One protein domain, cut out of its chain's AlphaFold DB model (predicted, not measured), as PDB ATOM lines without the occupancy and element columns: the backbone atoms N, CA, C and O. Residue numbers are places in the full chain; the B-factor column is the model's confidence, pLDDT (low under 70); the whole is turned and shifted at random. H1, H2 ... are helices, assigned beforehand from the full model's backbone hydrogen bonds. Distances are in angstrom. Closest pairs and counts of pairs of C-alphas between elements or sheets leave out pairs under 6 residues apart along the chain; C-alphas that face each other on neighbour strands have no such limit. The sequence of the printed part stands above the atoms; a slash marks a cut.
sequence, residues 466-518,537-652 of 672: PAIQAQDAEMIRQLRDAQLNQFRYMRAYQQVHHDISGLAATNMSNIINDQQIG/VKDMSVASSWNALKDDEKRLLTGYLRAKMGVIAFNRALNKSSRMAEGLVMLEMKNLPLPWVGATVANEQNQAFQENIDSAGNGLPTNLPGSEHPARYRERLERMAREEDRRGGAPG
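What this domain is: This is residues 466 to 518 and 537 to 652 of the 672 residues of an uncharacterized protein of Candidatus Acidoferrum panamensis (UniProt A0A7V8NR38). Three long helices, H1, H4 and H6, lie lengthwise in a loose bundle, with H4 and H6 each packed on H1 and running the opposite way to it. H7 packs on H1 with its first part and slants away, so that residues 642 to 652 stick out; H2 and H3 make a small pair near the beginning of H4, and short H5 packs on H4. The printed part has 169 residues with seven named helices, H1 to H7 in order along the chain, and no named strand; its class is all helix. It is compact, with a radius of gyration of the C-alphas of 17.4 A, and flat in outline, spanning 52 by 47 by 25 A.

How they stand to each other: H1, residues 466 to 494, is the hub and touches three helices. H4, residues 551 to 575, touches it at a shallow tilt of 23 degrees, opposite ways; the closest C-alphas, of Ala 482 and Gly 566, are 3.8 A apart. H6, residues 599 to 618, touches H1 at a shallow tilt of 12 degrees, opposite ways, with C-alphas 479 and 613 closest at 6.8 A. H4 and H6 are close but not clearly touching; their closest C-alphas, 574 and 616, are 7.1 A apart. H7, residues 630 to 648, touches H1 with residues 630 to 637 alone, the same way at a shallow tilt of 32 degrees, only just short of steep; C-alphas 480 and 630 are closest, at 5.4 A. H6 and H7 form a helical hairpin, with C-alphas 617 and 630 closest at 6.1 A. H5, residues 582 to 589, touches H4 at a steep tilt of 49 degrees, with C-alphas 589 and 564 closest at 6.5 A. H2, residues 502 to 514, touches H3, residues 537 to 547, at a steep tilt of 42 degrees; the closest C-alphas, 507 and 545, are 4.8 A apart. H2 is close to H4 but not clearly touching, with C-alphas 508 and 557 closest at 6.9 A, and is apart from H1. In H1 to H7 every O i to N i+4 pair is within hydrogen-bond range.

Where its parts are: H1 begins at C-alpha 466, (190.812, -30.468, -19.496), and is 41.7 A long from first to last C-alpha. H4 is 36.4 A long, H6 28.1 A and H7 26.1 A. H4 begins at C-alpha 551, (151.399, -27.817, 5.523), and H7 ends at C-alpha 648, (153.009, -13.795, -4.654).

The domain as a whole: The C-alphas farthest apart, of Pro 466 and Leu 503, are 53.5 A from each other. Residues 519 to 536 are not printed; C-alphas 518 and 537 are 16.1 A apart across this cut. The link from H6 to H7 is long, with 11 residues. Mean pLDDT of the printed part is 90.5; residues 514 to 518, 537 and 649 to 652 are under 70.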
ATOM      1  N   PRO A 466     192.254 -30.258 -19.332       95.94
ATOM      2  CA  PRO A 466     190.812 -30.468 -19.496       95.94
ATOM      3  C   PRO A 466     190.195 -31.355 -18.401       95.94
ATOM      4  O   PRO A 466     189.050 -31.159 -18.005       95.94
ATOM      5  N   ALA A 467     190.968 -32.306 -17.861       95.75
ATOM      6  CA  ALA A 467     190.535 -33.150 -16.750       95.75
ATOM      7  C   ALA A 467     190.318 -32.350 -15.453       95.75
ATOM      8  O   ALA A 467     189.340 -32.594 -14.751       95.75
ATOM      9  N   ILE A 468     191.190 -31.379 -15.153       95.75
ATOM     10  CA  ILE A 468     191.027 -30.487 -13.993       95.75
ATOM     11  C   ILE A 468     189.793 -29.599 -14.182       95.75
ATOM     12  O   ILE A 468     188.994 -29.474 -13.261       95.75
ATOM     13  N   GLN A 469     189.577 -29.059 -15.385       96.25
ATOM     14  CA  GLN A 469     188.384 -28.253 -15.679       96.25
ATOM     15  C   GLN A 469     187.093 -29.045 -15.491       96.25
ATOM     16  O   GLN A 469     186.151 -28.549 -14.884       96.25
ATOM     17  N   ALA A 470     187.049 -30.290 -15.970       96.00
ATOM     18  CA  ALA A 470     185.887 -31.153 -15.783       96.00
ATOM     19  C   ALA A 470     185.623 -31.456 -14.296       96.00
ATOM     20  O   ALA A 470     184.470 -31.468 -13.866       96.00
ATOM     21  N   GLN A 471     186.681 -31.663 -13.502       95.69
ATOM     22  CA  GLN A 471     186.565 -31.855 -12.053       95.69
ATOM     23  C   GLN A 471     186.031 -30.602 -11.350       95.69
ATOM     24  O   GLN A 471     185.113 -30.708 -10.539       95.69
ATOM     25  N   ASP A 472     186.563 -29.426 -11.681       96.75
ATOM     26  CA  ASP A 472     186.121 -28.161 -11.092       96.75
ATOM     27  C   ASP A 472     184.674 -27.832 -11.500       96.75
ATOM     28  O   ASP A 472     183.886 -27.389 -10.665       96.75
ATOM     29  N   ALA A 473     184.276 -28.126 -12.743       97.00
ATOM     30  CA  ALA A 473     182.897 -27.960 -13.211       97.00
ATOM     31  C   ALA A 473     181.914 -28.855 -12.439       97.00
ATOM     32  O   ALA A 473     180.832 -28.409 -12.047       97.00
ATOM     33  N   GLU A 474     182.292 -30.110 -12.184       96.19
ATOM     34  CA  GLU A 474     181.500 -31.035 -11.372       96.19
ATOM     35  C   GLU A 474     181.408 -30.571  -9.911       96.19
ATOM     36  O   GLU A 474     180.340 -30.654  -9.300       96.19
ATOM     37  N   MET A 475     182.493 -30.017  -9.365       96.06
ATOM     38  CA  MET A 475     182.519 -29.436  -8.022       96.06
ATOM     39  C   MET A 475     181.579 -28.228  -7.921       96.06
ATOM     40  O   MET A 475     180.749 -28.164  -7.015       96.06
ATOM     41  N   ILE A 476     181.631 -27.317  -8.900       97.38
ATOM     42  CA  ILE A 476     180.707 -26.180  -9.009       97.38
ATOM     43  C   ILE A 476     179.257 -26.672  -9.074       97.38
ATOM     44  O   ILE A 476     178.394 -26.123  -8.390       97.38
ATOM     45  N   ARG A 477     178.967 -27.722  -9.852       97.19
ATOM     46  CA  ARG A 477     177.619 -28.304  -9.947       97.19
ATOM     47  C   ARG A 477     177.115 -28.804  -8.591       97.19
ATOM     48  O   ARG A 477     176.008 -28.457  -8.193       97.19
ATOM     49  N   GLN A 478     177.938 -29.554  -7.863       96.25
ATOM     50  CA  GLN A 478     177.581 -30.080  -6.541       96.25
ATOM     51  C   GLN A 478     177.388 -28.965  -5.501       96.25
ATOM     52  O   GLN A 478     176.439 -29.017  -4.717       96.25
ATOM     53  N   LEU A 479     178.223 -27.920  -5.527       97.00
ATOM     54  CA  LEU A 479     178.050 -26.745  -4.666       97.00
ATOM     55  C   LEU A 479     176.772 -25.968  -5.002       97.00
ATOM     56  O   LEU A 479     176.087 -25.509  -4.094       97.00
ATOM     57  N   ARG A 480     176.392 -25.861  -6.281       97.31
ATOM     58  CA  ARG A 480     175.110 -25.254  -6.680       97.31
ATOM     59  C   ARG A 480     173.910 -26.051  -6.176       97.31
ATOM     60  O   ARG A 480     172.925 -25.449  -5.753       97.31
ATOM     61  N   ASP A 481     173.985 -27.378  -6.189       96.31
ATOM     62  CA  ASP A 481     172.928 -28.228  -5.636       96.31
ATOM     63  C   ASP A 481     172.815 -28.057  -4.113       96.31
ATOM     64  O   ASP A 481     171.706 -27.939  -3.581       96.31
ATOM     65  N   ALA A 482     173.950 -27.976  -3.408       96.62
ATOM     66  CA  ALA A 482     173.982 -27.645  -1.984       96.62
ATOM     67  C   ALA A 482     173.352 -26.266  -1.722       96.62
ATOM     68  O   ALA A 482     172.444 -26.152  -0.897       96.62
ATOM     69  N   GLN A 483     173.748 -25.257  -2.503       96.94
ATOM     70  CA  GLN A 483     173.235 -23.890  -2.444       96.94
ATOM     71  C   GLN A 483     171.716 -23.829  -2.649       96.94
ATOM     72  O   GLN A 483     171.011 -23.172  -1.886       96.94
ATOM     73  N   LEU A 484     171.189 -24.525  -3.662       97.00
ATOM     74  CA  LEU A 484     169.755 -24.557  -3.959       97.00
ATOM     75  C   LEU A 484     168.955 -25.187  -2.818       97.00
ATOM     76  O   LEU A 484     167.890 -24.688  -2.447       97.00
ATOM     77  N   ASN A 485     169.439 -26.307  -2.289       96.19
ATOM     78  CA  ASN A 485     168.749 -27.024  -1.228       96.19
ATOM     79  C   ASN A 485     168.772 -26.242   0.087       96.19
ATOM     80  O   ASN A 485     167.733 -26.146   0.744       96.19
ATOM     81  N   GLN A 486     169.905 -25.619   0.415       96.38
ATOM     82  CA  GLN A 486     170.026 -24.735   1.570       96.38
ATOM     83  C   GLN A 486     169.106 -23.520   1.440       96.38
ATOM     84  O   GLN A 486     168.336 -23.214   2.348       96.38
ATOM     85  N   PHE A 487     169.092 -22.887   0.267       96.75
ATOM     86  CA  PHE A 487     168.214 -21.761  -0.021       96.75
ATOM     87  C   PHE A 487     166.729 -22.111   0.158       96.75
ATOM     88  O   PHE A 487     165.979 -21.379   0.804       96.75
ATOM     89  N   ARG A 488     166.293 -23.260  -0.375       95.25
ATOM     90  CA  ARG A 488     164.915 -23.751  -0.212       95.25
ATOM     91  C   ARG A 488     164.565 -24.010   1.247       95.25
ATOM     92  O   ARG A 488     163.429 -23.753   1.641       95.25
ATOM     93  N   TYR A 489     165.512 -24.514   2.033       96.56
ATOM     94  CA  TYR A 489     165.300 -24.728   3.456       96.56
ATOM     95  C   TYR A 489     165.150 -23.409   4.213       96.56
ATOM     96  O   TYR A 489     164.157 -23.234   4.912       96.56
ATOM     97  N   MET A 490     166.049 -22.445   3.990       95.44
ATOM     98  CA  MET A 490     165.943 -21.101   4.571       95.44
ATOM     99  C   MET A 490     164.612 -20.426   4.216       95.44
ATOM    100  O   MET A 490     163.968 -19.831   5.077       95.44
ATOM    101  N   ARG A 491     164.157 -20.561   2.965       94.62
ATOM    102  CA  ARG A 491     162.850 -20.046   2.533       94.62
ATOM    103  C   ARG A 491     161.686 -20.722   3.249       94.62
ATOM    104  O   ARG A 491     160.794 -20.026   3.721       94.62
ATOM    105  N   ALA A 492     161.696 -22.050   3.355       94.56
ATOM    106  CA  ALA A 492     160.659 -22.773   4.087       94.56
ATOM    107  C   ALA A 492     160.639 -22.374   5.570       94.56
ATOM    108  O   ALA A 492     159.572 -22.248   6.156       94.56
ATOM    109  N   TYR A 493     161.813 -22.109   6.145       93.44
ATOM    110  CA  TYR A 493     161.966 -21.634   7.514       93.44
ATOM    111  C   TYR A 493     161.336 -20.246   7.714       93.44
ATOM    112  O   TYR A 493     160.558 -20.046   8.639       93.44
ATOM    113  N   GLN A 494     161.587 -19.305   6.800       92.19
ATOM    114  CA  GLN A 494     161.001 -17.956   6.839       92.19
ATOM    115  C   GLN A 494     159.472 -17.931   6.667       92.19
ATOM    116  O   GLN A 494     158.829 -16.966   7.075       92.19
ATOM    117  N   GLN A 495     158.892 -18.964   6.049       91.44
ATOM    118  CA  GLN A 495     157.446 -19.082   5.827       91.44
ATOM    119  C   GLN A 495     156.681 -19.605   7.051       91.44
ATOM    120  O   GLN A 495     155.456 -19.499   7.088       91.44
ATOM    121  N   VAL A 496     157.370 -20.172   8.044       92.00
ATOM    122  CA  VAL A 496     156.733 -20.620   9.285       92.00
ATOM    123  C   VAL A 496     156.619 -19.428  10.233       92.00
ATOM    124  O   VAL A 496     157.593 -18.996  10.843       92.00
ATOM    125  N   HIS A 497     155.412 -18.871  10.335       89.44
ATOM    126  CA  HIS A 497     155.127 -17.682  11.150       89.44
ATOM    127  C   HIS A 497     154.726 -17.996  12.600       89.44
ATOM    128  O   HIS A 497     154.470 -17.075  13.374       89.44
ATOM    129  N   HIS A 498     154.634 -19.274  12.972       88.88
ATOM    130  CA  HIS A 498     154.266 -19.720  14.316       88.88
ATOM    131  C   HIS A 498     155.382 -20.531  14.968       88.88
ATOM    132  O   HIS A 498     156.152 -21.208  14.293       88.88
ATOM    133  N   ASP A 499     155.420 -20.523  16.298       89.75
ATOM    134  CA  ASP A 499     156.312 -21.409  17.039       89.75
ATOM    135  C   ASP A 499     155.917 -22.869  16.796       89.75
ATOM    136  O   ASP A 499     154.756 -23.263  16.969       89.75
ATOM    137  N   ILE A 500     156.891 -23.692  16.403       93.94
ATOM    138  CA  ILE A 500     156.687 -25.127  16.214       93.94
ATOM    139  C   ILE A 500     156.246 -25.735  17.547       93.94
ATOM    140  O   ILE A 500     156.975 -25.706  18.540       93.94
ATOM    141  N   SER A 501     155.040 -26.304  17.574       96.00
ATOM    142  CA  SER A 501     154.517 -26.931  18.791       96.00
ATOM    143  C   SER A 501     155.409 -28.100  19.230       96.00
ATOM    144  O   SER A 501     155.967 -28.808  18.394       96.00
ATOM    145  N   GLY A 502     155.499 -28.371  20.538       95.19
ATOM    146  CA  GLY A 502     156.293 -29.501  21.045       95.19
ATOM    147  C   GLY A 502     155.875 -30.861  20.456       95.19
ATOM    148  O   GLY A 502     156.719 -31.730  20.234       95.19
ATOM    149  N   LEU A 503     154.588 -31.028  20.126       94.25
ATOM    150  CA  LEU A 503     154.082 -32.216  19.432       94.25
ATOM    151  C   LEU A 503     154.571 -32.272  17.976       94.25
ATOM    152  O   LEU A 503     155.048 -33.317  17.542       94.25
ATOM    153  N   ALA A 504     154.516 -31.156  17.241       95.62
ATOM    154  CA  ALA A 504     155.056 -31.074  15.883       95.62
ATOM    155  C   ALA A 504     156.573 -31.320  15.867       95.62
ATOM    156  O   ALA A 504     157.052 -32.092  15.041       95.62
ATOM    157  N   ALA A 505     157.320 -30.766  16.828       95.44
ATOM    158  CA  ALA A 505     158.748 -31.034  16.997       95.44
ATOM    159  C   ALA A 505     159.026 -32.527  17.248       95.44
ATOM    160  O   ALA A 505     159.919 -33.103  16.628       95.44
ATOM    161  N   THR A 506     158.219 -33.182  18.092       94.50
ATOM    162  CA  THR A 506     158.310 -34.632  18.336       94.50
ATOM    163  C   THR A 506     158.024 -35.430  17.060       94.50
ATOM    164  O   THR A 506     158.782 -36.337  16.721       94.50
ATOM    165  N   ASN A 507     156.987 -35.060  16.304       94.00
ATOM    166  CA  ASN A 507     156.633 -35.711  15.040       94.00
ATOM    167  C   ASN A 507     157.730 -35.537  13.977       94.00
ATOM    168  O   ASN A 507     158.138 -36.515  13.351       94.00
ATOM    169  N   MET A 508     158.266 -34.324  13.809       94.56
ATOM    170  CA  MET A 508     159.409 -34.057  12.928       94.56
ATOM    171  C   MET A 508     160.644 -34.856  13.355       94.56
ATOM    172  O   MET A 508     161.318 -35.442  12.510       94.56
ATOM    173  N   SER A 509     160.929 -34.921  14.659       93.19
ATOM    174  CA  SER A 509     162.039 -35.700  15.211       93.19
ATOM    175  C   SER A 509     161.878 -37.194  14.935       93.19
ATOM    176  O   SER A 509     162.845 -37.840  14.542       93.19
ATOM    177  N   ASN A 510     160.672 -37.750  15.077       90.50
ATOM    178  CA  ASN A 510     160.401 -39.153  14.751       90.50
ATOM    179  C   ASN A 510     160.681 -39.447  13.270       90.50
ATOM    180  O   ASN A 510     161.351 -40.428  12.959       90.50
ATOM    181  N   ILE A 511     160.251 -38.556  12.368       90.06
ATOM    182  CA  ILE A 511     160.505 -38.687  10.926       90.06
ATOM    183  C   ILE A 511     162.010 -38.587  10.625       90.06
ATOM    184  O   ILE A 511     162.547 -39.380   9.855       90.06
ATOM    185  N   ILE A 512     162.715 -37.639  11.246       90.31
ATOM    186  CA  ILE A 512     164.145 -37.402  11.003       90.31
ATOM    187  C   ILE A 512     165.027 -38.500  11.594       90.31
ATOM    188  O   ILE A 512     166.033 -38.839  10.973       90.31
ATOM    189  N   ASN A 513     164.681 -39.036  12.765       84.06
ATOM    190  CA  ASN A 513     165.435 -40.105  13.415       84.06
ATOM    191  C   ASN A 513     165.250 -41.441  12.703       84.06
ATOM    192  O   ASN A 513     166.202 -42.207  12.609       84.06
ATOM    193  N   ASP A 514     164.069 -41.708  12.143       69.25
ATOM    194  CA  ASP A 514     163.881 -42.891  11.300       69.25
ATOM    195  C   ASP A 514     164.576 -42.729   9.935       69.25
ATOM    196  O   ASP A 514     165.076 -43.689   9.355       69.25
ATOM    197  N   GLN A 515     164.732 -41.479   9.490       60.25
ATOM    198  CA  GLN A 515     165.634 -41.078   8.413       60.25
ATOM    199  C   GLN A 515     167.046 -40.704   8.893       60.25
ATOM    200  O   GLN A 515     167.744 -39.943   8.201       60.25
ATOM    201  N   GLN A 516     167.518 -41.211  10.042       54.62
ATOM    202  CA  GLN A 516     168.959 -41.350  10.256       54.62
ATOM    203  C   GLN A 516     169.443 -42.360   9.229       54.62
ATOM    204  O   GLN A 516     169.485 -43.559   9.464       54.62
ATOM    205  N   ILE A 517     169.640 -41.796   8.040       48.56
ATOM    206  CA  ILE A 517     170.236 -42.289   6.826       48.56
ATOM    207  C   ILE A 517     170.342 -43.806   6.873       48.56
ATOM    208  O   ILE A 517     171.315 -44.367   7.366       48.56
ATOM    209  N   GLY A 518     169.350 -44.466   6.283       41.00
ATOM    210  CA  GLY A 518     169.515 -45.802   5.736       41.00
ATOM    211  C   GLY A 518     170.562 -45.812   4.615       41.00
ATOM    212  O   GLY A 518     170.298 -46.336   3.543       41.00
ATOM    213  N   VAL A 537     155.867 -51.203  10.674       60.75
ATOM    214  CA  VAL A 537     155.437 -50.492  11.895       60.75
ATOM    215  C   VAL A 537     156.055 -49.088  11.959       60.75
ATOM    216  O   VAL A 537     155.378 -48.126  12.329       60.75
ATOM    217  N   LYS A 538     157.320 -48.947  11.547       71.19
ATOM    218  CA  LYS A 538     157.999 -47.649  11.437       71.19
ATOM    219  C   LYS A 538     157.373 -46.762  10.366       71.19
ATOM    220  O   LYS A 538     157.029 -45.626  10.678       71.19
ATOM    221  N   ASP A 539     157.100 -47.296   9.181       76.44
ATOM    222  CA  ASP A 539     156.462 -46.607   8.060       76.44
ATOM    223  C   ASP A 539     155.074 -46.083   8.466       76.44
ATOM    224  O   ASP A 539     154.738 -44.936   8.171       76.44
ATOM    225  N   MET A 540     154.293 -46.862   9.231       76.69
ATOM    226  CA  MET A 540     153.019 -46.396   9.797       76.69
ATOM    227  C   MET A 540     153.208 -45.239  10.788       76.69
ATOM    228  O   MET A 540     152.447 -44.268  10.758       76.69
ATOM    229  N   SER A 541     154.222 -45.309  11.656       84.62
ATOM    230  CA  SER A 541     154.517 -44.244  12.626       84.62
ATOM    231  C   SER A 541     155.006 -42.953  11.954       84.62
ATOM    232  O   SER A 541     154.602 -41.857  12.352       84.62
ATOM    233  N   VAL A 542     155.805 -43.073  10.890       87.44
ATOM    234  CA  VAL A 542     156.313 -41.959  10.082       87.44
ATOM    235  C   VAL A 542     155.176 -41.321   9.292       87.44
ATOM    236  O   VAL A 542     155.046 -40.101   9.304       87.44
ATOM    237  N   ALA A 543     154.303 -42.122   8.672       87.56
ATOM    238  CA  ALA A 543     153.138 -41.620   7.948       87.56
ATOM    239  C   ALA A 543     152.164 -40.877   8.873       87.56
ATOM    240  O   ALA A 543     151.702 -39.787   8.538       87.56
ATOM    241  N   SER A 544     151.892 -41.427  10.062       92.00
ATOM    242  CA  SER A 544     151.076 -40.755  11.081       92.00
ATOM    243  C   SER A 544     151.709 -39.433  11.525       92.00
ATOM    244  O   SER A 544     151.052 -38.392  11.500       92.00
ATOM    245  N   SER A 545     153.013 -39.448  11.830       93.44
ATOM    246  CA  SER A 545     153.766 -38.248  12.215       93.44
ATOM    247  C   SER A 545     153.740 -37.187  11.113       93.44
ATOM    248  O   SER A 545     153.558 -36.014  11.414       93.44
ATOM    249  N   TRP A 546     153.868 -37.583   9.842       93.69
ATOM    250  CA  TRP A 546     153.827 -36.678   8.692       93.69
ATOM    251  C   TRP A 546     152.445 -36.058   8.487       93.69
ATOM    252  O   TRP A 546     152.325 -34.856   8.246       93.69
ATOM    253  N   ASN A 547     151.388 -36.863   8.605       95.69
ATOM    254  CA  ASN A 547     150.010 -36.399   8.456       95.69
ATOM    255  C   ASN A 547     149.578 -35.468   9.593       95.69
ATOM    256  O   ASN A 547     148.721 -34.615   9.377       95.69
ATOM    257  N   ALA A 548     150.189 -35.603  10.771       96.56
ATOM    258  CA  ALA A 548     149.951 -34.733  11.918       96.56
ATOM    259  C   ALA A 548     150.626 -33.350  11.806       96.56
ATOM    260  O   ALA A 548     150.317 -32.472  12.611       96.56
ATOM    261  N   LEU A 549     151.535 -33.142  10.846       95.56
ATOM    262  CA  LEU A 549     152.157 -31.838  10.599       95.56
ATOM    263  C   LEU A 549     151.230 -30.925   9.788       95.56
ATOM    264  O   LEU A 549     150.520 -31.373   8.879       95.56
ATOM    265  N   LYS A 550     151.285 -29.622  10.067       96.31
ATOM    266  CA  LYS A 550     150.676 -28.595   9.208       96.31
ATOM    267  C   LYS A 550     151.413 -28.495   7.866       96.31
ATOM    268  O   LYS A 550     152.515 -29.014   7.702       96.31
ATOM    269  N   ASP A 551     150.820 -27.842   6.874       95.00
ATOM    270  CA  ASP A 551     151.399 -27.817   5.523       95.00
ATOM    271  C   ASP A 551     152.688 -26.990   5.420       95.00
ATOM    272  O   ASP A 551     153.607 -27.357   4.685       95.00
ATOM    273  N   ASP A 552     152.793 -25.910   6.183       94.62
ATOM    274  CA  ASP A 552     154.015 -25.127   6.368       94.62
ATOM    275  C   ASP A 552     155.096 -25.926   7.119       94.62
ATOM    276  O   ASP A 552     156.241 -25.991   6.674       94.62
ATOM    277  N   GLU A 553     154.718 -26.652   8.170       95.44
ATOM    278  CA  GLU A 553     155.581 -27.593   8.897       95.44
ATOM    279  C   GLU A 553     156.102 -28.736   7.995       95.44
ATOM    280  O   GLU A 553     157.286 -29.085   8.041       95.44
ATOM    281  N   LYS A 554     155.260 -29.291   7.109       95.56
ATOM    282  CA  LYS A 554     155.660 -30.292   6.097       95.56
ATOM    283  C   LYS A 554     156.642 -29.715   5.082       95.56
ATOM    284  O   LYS A 554     157.608 -30.388   4.709       95.56
ATOM    285  N   ARG A 555     156.418 -28.481   4.611       94.69
ATOM    286  CA  ARG A 555     157.349 -27.780   3.708       94.69
ATOM    287  C   ARG A 555     158.688 -27.539   4.389       94.69
ATOM    288  O   ARG A 555     159.718 -27.794   3.765       94.69
ATOM    289  N   LEU A 556     158.674 -27.134   5.658       95.75
ATOM    290  CA  LEU A 556     159.878 -26.942   6.455       95.75
ATOM    291  C   LEU A 556     160.678 -28.237   6.587       95.75
ATOM    292  O   LEU A 556     161.864 -28.271   6.255       95.75
ATOM    293  N   LEU A 557     160.013 -29.325   6.981       96.06
ATOM    294  CA  LEU A 557     160.639 -30.637   7.095       96.06
ATOM    295  C   LEU A 557     161.182 -31.125   5.742       96.06
ATOM    296  O   LEU A 557     162.306 -31.611   5.664       96.06
ATOM    297  N   THR A 558     160.436 -30.933   4.652       95.12
ATOM    298  CA  THR A 558     160.895 -31.269   3.291       95.12
ATOM    299  C   THR A 558     162.133 -30.460   2.898       95.12
ATOM    300  O   THR A 558     163.065 -31.001   2.298       95.12
ATOM    301  N   GLY A 559     162.154 -29.167   3.232       95.12
ATOM    302  CA  GLY A 559     163.303 -28.287   3.043       95.12
ATOM    303  C   GLY A 559     164.523 -28.798   3.804       95.12
ATOM    304  O   GLY A 559     165.583 -28.958   3.204       95.12
ATOM    305  N   TYR A 560     164.348 -29.160   5.076       96.25
ATOM    306  CA  TYR A 560     165.413 -29.709   5.914       96.25
ATOM    307  C   TYR A 560     165.996 -31.006   5.335       96.25
ATOM    308  O   TYR A 560     167.211 -31.148   5.215       96.25
ATOM    309  N   LEU A 561     165.147 -31.944   4.900       94.38
ATOM    310  CA  LEU A 561     165.610 -33.195   4.287       94.38
ATOM    311  C   LEU A 561     166.396 -32.957   2.989       94.38
ATOM    312  O   LEU A 561     167.400 -33.624   2.741       94.38
ATOM    313  N   ARG A 562     165.990 -31.970   2.182       94.31
ATOM    314  CA  ARG A 562     166.753 -31.548   0.999       94.31
ATOM    315  C   ARG A 562     168.081 -30.904   1.382       94.31
ATOM    316  O   ARG A 562     169.088 -31.221   0.757       94.31
ATOM    317  N   ALA A 563     168.110 -30.053   2.408       96.00
ATOM    318  CA  ALA A 563     169.346 -29.461   2.916       96.00
ATOM    319  C   ALA A 563     170.330 -30.533   3.412       96.00
ATOM    320  O   ALA A 563     171.504 -30.477   3.054       96.00
ATOM    321  N   LYS A 564     169.857 -31.585   4.106       93.81
ATOM    322  CA  LYS A 564     170.690 -32.754   4.466       93.81
ATOM    323  C   LYS A 564     171.332 -33.401   3.236       93.81
ATOM    324  O   LYS A 564     172.517 -33.718   3.262       93.81
ATOM    325  N   MET A 565     170.586 -33.566   2.141       92.25
ATOM    326  CA  MET A 565     171.152 -34.064   0.877       92.25
ATOM    327  C   MET A 565     172.142 -33.067   0.253       92.25
ATOM    328  O   MET A 565     173.145 -33.477  -0.327       92.25
ATOM    329  N   GLY A 566     171.898 -31.765   0.417       94.31
ATOM    330  CA  GLY A 566     172.833 -30.699   0.056       94.31
ATOM    331  C   GLY A 566     174.172 -30.805   0.791       94.31
ATOM    332  O   GLY A 566     175.211 -30.653   0.158       94.31
ATOM    333  N   VAL A 567     174.177 -31.166   2.080       94.12
ATOM    334  CA  VAL A 567     175.415 -31.411   2.851       94.12
ATOM    335  C   VAL A 567     176.230 -32.566   2.268       94.12
ATOM    336  O   VAL A 567     177.459 -32.504   2.243       94.12
ATOM    337  N   ILE A 568     175.573 -33.607   1.755       91.62
ATOM    338  CA  ILE A 568     176.257 -34.724   1.086       91.62
ATOM    339  C   ILE A 568     176.898 -34.247  -0.223       91.62
ATOM    340  O   ILE A 568     178.047 -34.588  -0.503       91.62
ATOM    341  N   ALA A 569     176.191 -33.429  -1.011       92.69
ATOM    342  CA  ALA A 569     176.745 -32.831  -2.227       92.69
ATOM    343  C   ALA A 569     177.937 -31.907  -1.919       92.69
ATOM    344  O   ALA A 569     178.972 -32.009  -2.569       92.69
ATOM    345  N   PHE A 570     177.829 -31.080  -0.876       95.50
ATOM    346  CA  PHE A 570     178.916 -30.232  -0.382       95.50
ATOM    347  C   PHE A 570     180.152 -31.048   0.028       95.50
ATOM    348  O   PHE A 570     181.261 -30.773  -0.422       95.50
ATOM    349  N   ASN A 571     179.970 -32.119   0.807       93.12
ATOM    350  CA  ASN A 571     181.080 -32.986   1.210       93.12
ATOM    351  C   ASN A 571     181.713 -33.735   0.028       93.12
ATOM    352  O   ASN A 571     182.925 -33.966   0.024       93.12
ATOM    353  N   ARG A 572     180.915 -34.108  -0.978       91.88
ATOM    354  CA  ARG A 572     181.423 -34.714  -2.214       91.88
ATOM    355  C   ARG A 572     182.259 -33.717  -3.019       91.88
ATOM    356  O   ARG A 572     183.305 -34.107  -3.538       91.88
ATOM    357  N   ALA A 573     181.836 -32.452  -3.049       93.44
ATOM    358  CA  ALA A 573     182.561 -31.377  -3.710       93.44
ATOM    359  C   ALA A 573     183.930 -31.159  -3.046       93.44
ATOM    360  O   ALA A 573     184.950 -31.147  -3.731       93.44
ATOM    361  N   LEU A 574     183.969 -31.088  -1.711       92.19
ATOM    362  CA  LEU A 574     185.205 -30.862  -0.958       92.19
ATOM    363  C   LEU A 574     186.204 -32.018  -1.051       92.19
ATOM    364  O   LEU A 574     187.392 -31.801  -1.278       92.19
ATOM    365  N   ASN A 575     185.742 -33.255  -0.870       91.50
ATOM    366  CA  ASN A 575     186.656 -34.386  -0.712       91.50
ATOM    367  C   ASN A 575     187.153 -34.964  -2.041       91.50
ATOM    368  O   ASN A 575     188.038 -35.818  -2.025       91.50
ATOM    369  N   LYS A 576     186.557 -34.580  -3.182       85.69
ATOM    370  CA  LYS A 576     186.816 -35.147  -4.527       85.69
ATOM    371  C   LYS A 576     186.724 -36.683  -4.607       85.69
ATOM    372  O   LYS A 576     187.025 -37.284  -5.635       85.69
ATOM    373  N   SER A 577     186.282 -37.324  -3.529       78.94
ATOM    374  CA  SER A 577     186.208 -38.760  -3.326       78.94
ATOM    375  C   SER A 577     184.749 -39.142  -3.151       78.94
ATOM    376  O   SER A 577     183.993 -38.491  -2.428       78.94
ATOM    377  N   SER A 578     184.350 -40.236  -3.793       70.62
ATOM    378  CA  SER A 578     183.043 -40.853  -3.561       70.62
ATOM    379  C   SER A 578     182.935 -41.493  -2.174       70.62
ATOM    380  O   SER A 578     181.826 -41.729  -1.698       70.62
ATOM    381  N   ARG A 579     184.069 -41.765  -1.515       75.94
ATOM    382  CA  ARG A 579     184.139 -42.337  -0.167       75.94
ATOM    383  C   ARG A 579     184.301 -41.202   0.835       75.94
ATOM    384  O   ARG A 579     185.412 -40.742   1.081       75.94
ATOM    385  N   MET A 580     183.180 -40.734   1.370       76.62
ATOM    386  CA  MET A 580     183.158 -39.731   2.432       76.62
ATOM    387  C   MET A 580     183.292 -40.420   3.791       76.62
ATOM    388  O   MET A 580     182.628 -41.426   4.044       76.62
ATOM    389  N   ALA A 581     184.133 -39.876   4.673       84.31
ATOM    390  CA  ALA A 581     184.153 -40.295   6.067       84.31
ATOM    391  C   ALA A 581     182.823 -39.887   6.714       84.31
ATOM    392  O   ALA A 581     182.515 -38.699   6.815       84.31
ATOM    393  N   GLU A 582     182.037 -40.868   7.150       83.75
ATOM    394  CA  GLU A 582     180.710 -40.659   7.743       83.75
ATOM    395  C   GLU A 582     180.741 -39.642   8.895       83.75
ATOM    396  O   GLU A 582     179.854 -38.799   9.007       83.75
ATOM    397  N   GLY A 583     181.818 -39.646   9.689       87.69
ATOM    398  CA  GLY A 583     182.017 -38.696  10.782       87.69
ATOM    399  C   GLY A 583     182.066 -37.231  10.339       87.69
ATOM    400  O   GLY A 583     181.529 -36.380  11.044       87.69
ATOM    401  N   LEU A 584     182.644 -36.930   9.169       86.69
ATOM    402  CA  LEU A 584     182.696 -35.565   8.633       86.69
ATOM    403  C   LEU A 584     181.318 -35.123   8.137       86.69
ATOM    404  O   LEU A 584     180.864 -34.031   8.461       86.69
ATOM    405  N   VAL A 585     180.611 -36.008   7.426       88.12
ATOM    406  CA  VAL A 585     179.239 -35.736   6.976       88.12
ATOM    407  C   VAL A 585     178.337 -35.484   8.182       88.12
ATOM    408  O   VAL A 585     177.610 -34.498   8.201       88.12
ATOM    409  N   MET A 586     178.424 -36.309   9.229       87.44
ATOM    410  CA  MET A 586     177.666 -36.097  10.464       87.44
ATOM    411  C   MET A 586     178.055 -34.810  11.195       87.44
ATOM    412  O   MET A 586     177.192 -34.205  11.830       87.44
ATOM    413  N   LEU A 587     179.323 -34.395  11.140       89.69
ATOM    414  CA  LEU A 587     179.767 -33.128  11.715       89.69
ATOM    415  C   LEU A 587     179.134 -31.945  10.974       89.69
ATOM    416  O   LEU A 587     178.531 -31.093  11.617       89.69
ATOM    417  N   GLU A 588     179.169 -31.945   9.640       89.62
ATOM    418  CA  GLU A 588     178.544 -30.890   8.831       89.62
ATOM    419  C   GLU A 588     177.017 -30.890   8.946       89.62
ATOM    420  O   GLU A 588     176.381 -29.841   8.983       89.62
ATOM    421  N   MET A 589     176.396 -32.062   9.085       90.69
ATOM    422  CA  MET A 589     174.953 -32.158   9.301       90.69
ATOM    423  C   MET A 589     174.508 -31.556  10.638       90.69
ATOM    424  O   MET A 589     173.353 -31.153  10.745       90.69
ATOM    425  N   LYS A 590     175.390 -31.466  11.645       89.75
ATOM    426  CA  LYS A 590     175.090 -30.764  12.907       89.75
ATOM    427  C   LYS A 590     175.075 -29.245  12.749       89.75
ATOM    428  O   LYS A 590     174.486 -28.578  13.596       89.75
ATOM    429  N   ASN A 591     175.690 -28.717  11.690       90.38
ATOM    430  CA  ASN A 591     175.652 -27.291  11.367       90.38
ATOM    431  C   ASN A 591     174.323 -26.890  10.711       90.38
ATOM    432  O   ASN A 591     174.005 -25.707  10.667       90.38
ATOM    433  N   LEU A 592     173.521 -27.851  10.231       94.44
ATOM    434  CA  LEU A 592     172.165 -27.565   9.777       94.44
ATOM    435  C   LEU A 592     171.226 -27.407  10.978       94.44
ATOM    436  O   LEU A 592     171.137 -28.321  11.805       94.44
ATOM    437  N   PRO A 593     170.454 -26.310  11.056       94.88
ATOM    438  CA  PRO A 593     169.483 -26.159  12.118       94.88
ATOM    439  C   PRO A 593     168.391 -27.202  11.986       94.88
ATOM    440  O   PRO A 593     167.893 -27.471  10.891       94.88
ATOM    441  N   LEU A 594     167.992 -27.775  13.115       95.94
ATOM    442  CA  LEU A 594     166.829 -28.650  13.169       95.94
ATOM    443  C   LEU A 594     165.563 -27.820  12.895       95.94
ATOM    444  O   LEU A 594     165.488 -26.671  13.335       95.94
ATOM    445  N   PRO A 595     164.538 -28.382  12.233       95.94
ATOM    446  CA  PRO A 595     163.367 -27.613  11.807       95.94
ATOM    447  C   PRO A 595     162.506 -27.085  12.970       95.94
ATOM    448  O   PRO A 595     161.644 -26.246  12.757       95.94
ATOM    449  N   TRP A 596     162.730 -27.544  14.202       95.00
ATOM    450  CA  TRP A 596     162.040 -27.059  15.405       95.00
ATOM    451  C   TRP A 596     162.893 -26.136  16.288       95.00
ATOM    452  O   TRP A 596     162.436 -25.711  17.347       95.00
ATOM    453  N   VAL A 597     164.141 -25.852  15.909       93.62
ATOM    454  CA  VAL A 597     164.955 -24.832  16.588       93.62
ATOM    455  C   VAL A 597     164.379 -23.461  16.244       93.62
ATOM    456  O   VAL A 597     163.880 -23.301  15.139       93.62
ATOM    457  N   GLY A 598     164.415 -22.495  17.168       89.31
ATOM    458  CA  GLY A 598     163.866 -21.148  16.960       89.31
ATOM    459  C   GLY A 598     164.634 -20.309  15.929       89.31
ATOM    460  O   GLY A 598     165.816 -20.549  15.669       89.31
ATOM    461  N   ALA A 599     163.963 -19.297  15.365       87.94
ATOM    462  CA  ALA A 599     164.417 -18.602  14.155       87.94
ATOM    463  C   ALA A 599     165.786 -17.941  14.273       87.94
ATOM    464  O   ALA A 599     166.572 -17.986  13.330       87.94
ATOM    465  N   THR A 600     166.095 -17.373  15.434       88.00
ATOM    466  CA  THR A 600     167.381 -16.722  15.688       88.00
ATOM    467  C   THR A 600     168.542 -17.703  15.534       88.00
ATOM    468  O   THR A 600     169.435 -17.477  14.725       88.00
ATOM    469  N   VAL A 601     168.475 -18.841  16.232       91.06
ATOM    470  CA  VAL A 601     169.522 -19.874  16.182       91.06
ATOM    471  C   VAL A 601     169.572 -20.519  14.796       91.06
ATOM    472  O   VAL A 601     170.650 -20.788  14.273       91.06
ATOM    473  N   ALA A 602     168.413 -20.717  14.160       91.69
ATOM    474  CA  ALA A 602     168.358 -21.270  12.815       91.69
ATOM    475  C   ALA A 602     169.015 -20.361  11.766       91.69
ATOM    476  O   ALA A 602     169.703 -20.853  10.873       91.69
ATOM    477  N   ASN A 603     168.844 -19.043  11.874       91.31
ATOM    478  CA  ASN A 603     169.477 -18.088  10.969       91.31
ATOM    479  C   ASN A 603     171.003 -18.088  11.121       91.31
ATOM    480  O   ASN A 603     171.695 -18.138  10.108       91.31
ATOM    481  N   GLU A 604     171.520 -18.110  12.352       93.56
ATOM    482  CA  GLU A 604     172.966 -18.181  12.615       93.56
ATOM    483  C   GLU A 604     173.585 -19.479  12.074       93.56
ATOM    484  O   GLU A 604     174.600 -19.446  11.380       93.56
ATOM    485  N   GLN A 605     172.942 -20.627  12.311       94.12
ATOM    486  CA  GLN A 605     173.412 -21.926  11.811       94.12
ATOM    487  C   GLN A 605     173.361 -22.015  10.279       94.12
ATOM    488  O   GLN A 605     174.311 -22.469   9.640       94.12
ATOM    489  N   ASN A 606     172.279 -21.525   9.664       94.25
ATOM    490  CA  ASN A 606     172.171 -21.468   8.208       94.25
ATOM    491  C   ASN A 606     173.206 -20.527   7.585       94.25
ATOM    492  O   ASN A 606     173.720 -20.840   6.512       94.25
ATOM    493  N   GLN A 607     173.507 -19.401   8.238       94.81
ATOM    494  CA  GLN A 607     174.548 -18.478   7.801       94.81
ATOM    495  C   GLN A 607     175.932 -19.131   7.883       94.81
ATOM    496  O   GLN A 607     176.667 -19.081   6.903       94.81
ATOM    497  N   ALA A 608     176.258 -19.810   8.983       94.06
ATOM    498  CA  ALA A 608     177.534 -20.512   9.121       94.06
ATOM    499  C   ALA A 608     177.723 -21.588   8.034       94.06
ATOM    500  O   ALA A 608     178.774 -21.674   7.401       94.06
ATOM    501  N   PHE A 609     176.685 -22.380   7.746       95.06
ATOM    502  CA  PHE A 609     176.758 -23.359   6.659       95.06
ATOM    503  C   PHE A 609     176.884 -22.692   5.280       95.06
ATOM    504  O   PHE A 609     177.592 -23.185   4.403       95.06
ATOM    505  N   GLN A 610     176.234 -21.546   5.087       95.50
ATOM    506  CA  GLN A 610     176.360 -20.771   3.861       95.50
ATOM    507  C   GLN A 610     177.781 -20.219   3.667       95.50
ATOM    508  O   GLN A 610     178.318 -20.306   2.566       95.50
ATOM    509  N   GLU A 611     178.408 -19.712   4.728       95.62
ATOM    510  CA  GLU A 611     179.804 -19.264   4.714       95.62
ATOM    511  C   GLU A 611     180.755 -20.415   4.351       95.62
ATOM    512  O   GLU A 611     181.702 -20.213   3.589       95.62
ATOM    513  N   ASN A 612     180.463 -21.644   4.794       95.19
ATOM    514  CA  ASN A 612     181.214 -22.833   4.380       95.19
ATOM    515  C   ASN A 612     181.078 -23.114   2.871       95.19
ATOM    516  O   ASN A 612     182.077 -23.424   2.217       95.19
ATOM    517  N   ILE A 613     179.872 -22.983   2.298       95.81
ATOM    518  CA  ILE A 613     179.655 -23.128   0.846       95.81
ATOM    519  C   ILE A 613     180.407 -22.039   0.075       95.81
ATOM    520  O   ILE A 613     181.081 -22.343  -0.912       95.81
ATOM    521  N   ASP A 614     180.325 -20.790   0.532       96.19
ATOM    522  CA  ASP A 614     180.983 -19.653  -0.114       96.19
ATOM    523  C   ASP A 614     182.514 -19.808  -0.063       96.19
ATOM    524  O   ASP A 614     183.193 -19.652  -1.079       96.19
ATOM    525  N   SER A 615     183.058 -20.228   1.084       95.56
ATOM    526  CA  SER A 615     184.485 -20.522   1.263       95.56
ATOM    527  C   SER A 615     184.971 -21.645   0.340       95.56
ATOM    528  O   SER A 615     186.007 -21.509  -0.315       95.56
ATOM    529  N   ALA A 616     184.191 -22.724   0.201       95.94
ATOM    530  CA  ALA A 616     184.487 -23.802  -0.741       95.94
ATOM    531  C   ALA A 616     184.438 -23.334  -2.207       95.94
ATOM    532  O   ALA A 616     185.210 -23.813  -3.042       95.94
ATOM    533  N   GLY A 617     183.543 -22.392  -2.519       96.50
ATOM    534  CA  GLY A 617     183.421 -21.769  -3.834       96.50
ATOM    535  C   GLY A 617     184.606 -20.874  -4.194       96.50
ATOM    536  O   GLY A 617     185.056 -20.911  -5.331       96.50
ATOM    537  N   ASN A 618     185.170 -20.133  -3.237       95.25
ATOM    538  CA  ASN A 618     186.240 -19.154  -3.486       95.25
ATOM    539  C   ASN A 618     187.521 -19.747  -4.108       95.25
ATOM    540  O   ASN A 618     188.300 -19.023  -4.724       95.25
ATOM    541  N   GLY A 619     187.751 -21.056  -3.968       93.88
ATOM    542  CA  GLY A 619     188.872 -21.755  -4.605       93.88
ATOM    543  C   GLY A 619     188.648 -22.132  -6.077       93.88
ATOM    544  O   GLY A 619     189.558 -22.687  -6.699       93.88
ATOM    545  N   LEU A 620     187.455 -21.884  -6.627       97.25
ATOM    546  CA  LEU A 620     187.059 -22.278  -7.978       97.25
ATOM    547  C   LEU A 620     187.146 -21.116  -8.974       97.25
ATOM    548  O   LEU A 620     186.946 -19.960  -8.605       97.25
ATOM    549  N   PRO A 621     187.391 -21.413 -10.263       97.62
ATOM    550  CA  PRO A 621     187.346 -20.400 -11.305       97.62
ATOM    551  C   PRO A 621     185.929 -19.832 -11.492       97.62
ATOM    552  O   PRO A 621     184.952 -20.575 -11.605       97.62
ATOM    553  N   THR A 622     185.803 -18.508 -11.586       97.69
ATOM    554  CA  THR A 622     184.500 -17.816 -11.645       97.69
ATOM    555  C   THR A 622     183.877 -17.756 -13.041       97.69
ATOM    556  O   THR A 622     182.677 -17.495 -13.176       97.69
ATOM    557  N   ASN A 623     184.664 -18.031 -14.081       97.00
ATOM    558  CA  ASN A 623     184.280 -17.985 -15.495       97.00
ATOM    559  C   ASN A 623     184.459 -19.342 -16.209       97.00
ATOM    560  O   ASN A 623     184.697 -19.387 -17.417       97.00
ATOM    561  N   LEU A 624     184.366 -20.455 -15.474       96.62
ATOM    562  CA  LEU A 624     184.534 -21.782 -16.059       96.62
ATOM    563  C   LEU A 624     183.415 -22.081 -17.085       96.62
ATOM    564  O   LEU A 624     182.231 -21.991 -16.735       96.62
ATOM    565  N   PRO A 625     183.747 -22.444 -18.340       92.56
ATOM    566  CA  PRO A 625     182.757 -22.625 -19.400       92.56
ATOM    567  C   PRO A 625     181.644 -23.614 -19.029       92.56
ATOM    568  O   PRO A 625     181.904 -24.726 -18.577       92.56
ATOM    569  N   GLY A 626     180.388 -23.213 -19.241       94.19
ATOM    570  CA  GLY A 626     179.215 -24.061 -18.992       94.19
ATOM    571  C   GLY A 626     178.799 -24.196 -17.522       94.19
ATOM    572  O   GLY A 626     177.783 -24.831 -17.238       94.19
ATOM    573  N   SER A 627     179.519 -23.574 -16.585       95.88
ATOM    574  CA  SER A 627     179.186 -23.615 -15.160       95.88
ATOM    575  C   SER A 627     179.133 -22.214 -14.554       95.88
ATOM    576  O   SER A 627     180.009 -21.384 -14.761       95.88
ATOM    577  N   GLU A 628     178.072 -21.936 -13.806       97.06
ATOM    578  CA  GLU A 628     177.906 -20.674 -13.086       97.06
ATOM    579  C   GLU A 628     178.508 -20.797 -11.688       97.06
ATOM    580  O   GLU A 628     178.184 -21.738 -10.967       97.06
ATOM    581  N   HIS A 629     179.352 -19.844 -11.291       97.69
ATOM    582  CA  HIS A 629     179.960 -19.841  -9.962       97.69
ATOM    583  C   HIS A 629     178.895 -19.887  -8.838       97.69
ATOM    584  O   HIS A 629     177.881 -19.185  -8.956       97.69
ATOM    585  N   PRO A 630     179.101 -20.637  -7.732       96.81
ATOM    586  CA  PRO A 630     178.105 -20.781  -6.662       96.81
ATOM    587  C   PRO A 630     177.605 -19.451  -6.076       96.81
ATOM    588  O   PRO A 630     176.402 -19.289  -5.889       96.81
ATOM    589  N   ALA A 631     178.492 -18.467  -5.889       96.75
ATOM    590  CA  ALA A 631     178.109 -17.133  -5.412       96.75
ATOM    591  C   ALA A 631     177.126 -16.423  -6.368       96.75
ATOM    592  O   ALA A 631     176.070 -15.953  -5.947       96.75
ATOM    593  N   ARG A 632     177.400 -16.442  -7.683       97.12
ATOM    594  CA  ARG A 632     176.494 -15.874  -8.703       97.12
ATOM    595  C   ARG A 632     175.164 -16.633  -8.751       97.12
ATOM    596  O   ARG A 632     174.097 -16.036  -8.888       97.12
ATOM    597  N   TYR A 633     175.221 -17.957  -8.583       97.62
ATOM    598  CA  TYR A 633     174.032 -18.803  -8.512       97.62
ATOM    599  C   TYR A 633     173.147 -18.440  -7.308       97.62
ATOM    600  O   TYR A 633     171.931 -18.311  -7.467       97.62
ATOM    601  N   ARG A 634     173.743 -18.217  -6.130       96.69
ATOM    602  CA  ARG A 634     173.052 -17.746  -4.922       96.69
ATOM    603  C   ARG A 634     172.371 -16.401  -5.146       96.69
ATOM    604  O   ARG A 634     171.170 -16.295  -4.914       96.69
ATOM    605  N   GLU A 635     173.099 -15.405  -5.644       97.12
ATOM    606  CA  GLU A 635     172.542 -14.078  -5.941       97.12
ATOM    607  C   GLU A 635     171.334 -14.168  -6.880       97.12
ATOM    608  O   GLU A 635     170.330 -13.473  -6.698       97.12
ATOM    609  N   ARG A 636     171.392 -15.065  -7.874       97.62
ATOM    610  CA  ARG A 636     170.254 -15.320  -8.759       97.62
ATOM    611  C   ARG A 636     169.063 -15.915  -8.013       97.62
ATOM    612  O   ARG A 636     167.946 -15.468  -8.259       97.62
ATOM    613  N   LEU A 637     169.276 -16.901  -7.138       96.31
ATOM    614  CA  LEU A 637     168.200 -17.492  -6.332       96.31
ATOM    615  C   LEU A 637     167.549 -16.447  -5.421       96.31
ATOM    616  O   LEU A 637     166.324 -16.342  -5.383       96.31
ATOM    617  N   GLU A 638     168.355 -15.631  -4.748       95.25
ATOM    618  CA  GLU A 638     167.863 -14.548  -3.897       95.25
ATOM    619  C   GLU A 638     167.068 -13.516  -4.703       95.25
ATOM    620  O   GLU A 638     165.990 -13.099  -4.279       95.25
ATOM    621  N   ARG A 639     167.545 -13.137  -5.896       96.81
ATOM    622  CA  ARG A 639     166.819 -12.233  -6.797       96.81
ATOM    623  C   ARG A 639     165.483 -12.824  -7.248       96.81
ATOM    624  O   ARG A 639     164.461 -12.159  -7.099       96.81
ATOM    625  N   MET A 640     165.481 -14.065  -7.743       94.12
ATOM    626  CA  MET A 640     164.261 -14.765  -8.175       94.12
ATOM    627  C   MET A 640     163.230 -14.816  -7.061       94.12
ATOM    628  O   MET A 640     162.046 -14.606  -7.286       94.12
ATOM    629  N   ALA A 641     163.684 -15.065  -5.844       92.06
ATOM    630  CA  ALA A 641     162.771 -15.217  -4.748       92.06
ATOM    631  C   ALA A 641     162.273 -13.854  -4.229       92.06
ATOM    632  O   ALA A 641     161.124 -13.768  -3.818       92.06
ATOM    633  N   ARG A 642     163.066 -12.773  -4.294       92.88
ATOM    634  CA  ARG A 642     162.548 -11.406  -4.067       92.88
ATOM    635  C   ARG A 642     161.478 -11.041  -5.099       92.88
ATOM    636  O   ARG A 642     160.519 -10.348  -4.776       92.88
ATOM    637  N   GLU A 643     161.643 -11.476  -6.347       92.94
ATOM    638  CA  GLU A 643     160.631 -11.305  -7.392       92.94
ATOM    639  C   GLU A 643     159.384 -12.156  -7.132       92.94
ATOM    640  O   GLU A 643     158.275 -11.673  -7.337       92.94
ATOM    641  N   GLU A 644     159.547 -13.389  -6.648       89.75
ATOM    642  CA  GLU A 644     158.441 -14.253  -6.228       89.75
ATOM    643  C   GLU A 644     157.668 -13.638  -5.059       89.75
ATOM    644  O   GLU A 644     156.451 -13.542  -5.147       89.75
ATOM    645  N   ASP A 645     158.346 -13.110  -4.037       87.06
ATOM    646  CA  ASP A 645     157.698 -12.409  -2.920       87.06
ATOM    647  C   ASP A 645     156.924 -11.173  -3.412       87.06
ATOM    648  O   ASP A 645     155.808 -10.908  -2.965       87.06
ATOM    649  N   ARG A 646     157.470 -10.441  -4.396       88.69
ATOM    650  CA  ARG A 646     156.791  -9.298  -5.035       88.69
ATOM    651  C   ARG A 646     155.574  -9.700  -5.873       88.69
ATOM    652  O   ARG A 646     154.673  -8.882  -6.031       88.69
ATOM    653  N   ARG A 647     155.565 -10.903  -6.455       88.12
ATOM    654  CA  ARG A 647     154.468 -11.415  -7.301       88.12
ATOM    655  C   ARG A 647     153.401 -12.168  -6.506       88.12
ATOM    656  O   ARG A 647     152.235 -12.129  -6.880       88.12
ATOM    657  N   GLY A 648     153.823 -12.907  -5.484       78.12
ATOM    658  CA  GLY A 648     153.009 -13.795  -4.654       78.12
ATOM    659  C   GLY A 648     152.452 -13.118  -3.405       78.12
ATOM    660  O   GLY A 648     151.437 -13.568  -2.875       78.12
ATOM    661  N   GLY A 649     153.043 -12.002  -2.968       57.56
ATOM    662  CA  GLY A 649     152.308 -11.036  -2.169       57.56
ATOM    663  C   GLY A 649     151.126 -10.561  -3.001       57.56
ATOM    664  O   GLY A 649     151.331 -10.046  -4.102       57.56
ATOM    665  N   ALA A 650     149.899 -10.761  -2.499       49.94
ATOM    666  CA  ALA A 650     148.713 -10.068  -3.000       49.94
ATOM    667  C   ALA A 650     149.134  -8.644  -3.385       49.94
ATOM    668  O   ALA A 650     149.867  -8.056  -2.581       49.94
ATOM    669  N   PRO A 651     148.783  -8.160  -4.598       47.47
ATOM    670  CA  PRO A 651     149.340  -6.940  -5.168       47.47
ATOM    671  C   PRO A 651     149.445  -5.928  -4.048       47.47
ATOM    672  O   PRO A 651     148.421  -5.612  -3.436       47.47
ATOM    673  N   GLY A 652     150.680  -5.544  -3.704       49.75
ATOM    674  CA  GLY A 652     150.889  -4.556  -2.658       49.75
ATOM    675  C   GLY A 652     149.906  -3.412  -2.906       49.75
ATOM    676  O   GLY A 652     149.641  -3.132  -4.085       49.75
TER     677      GLY A 652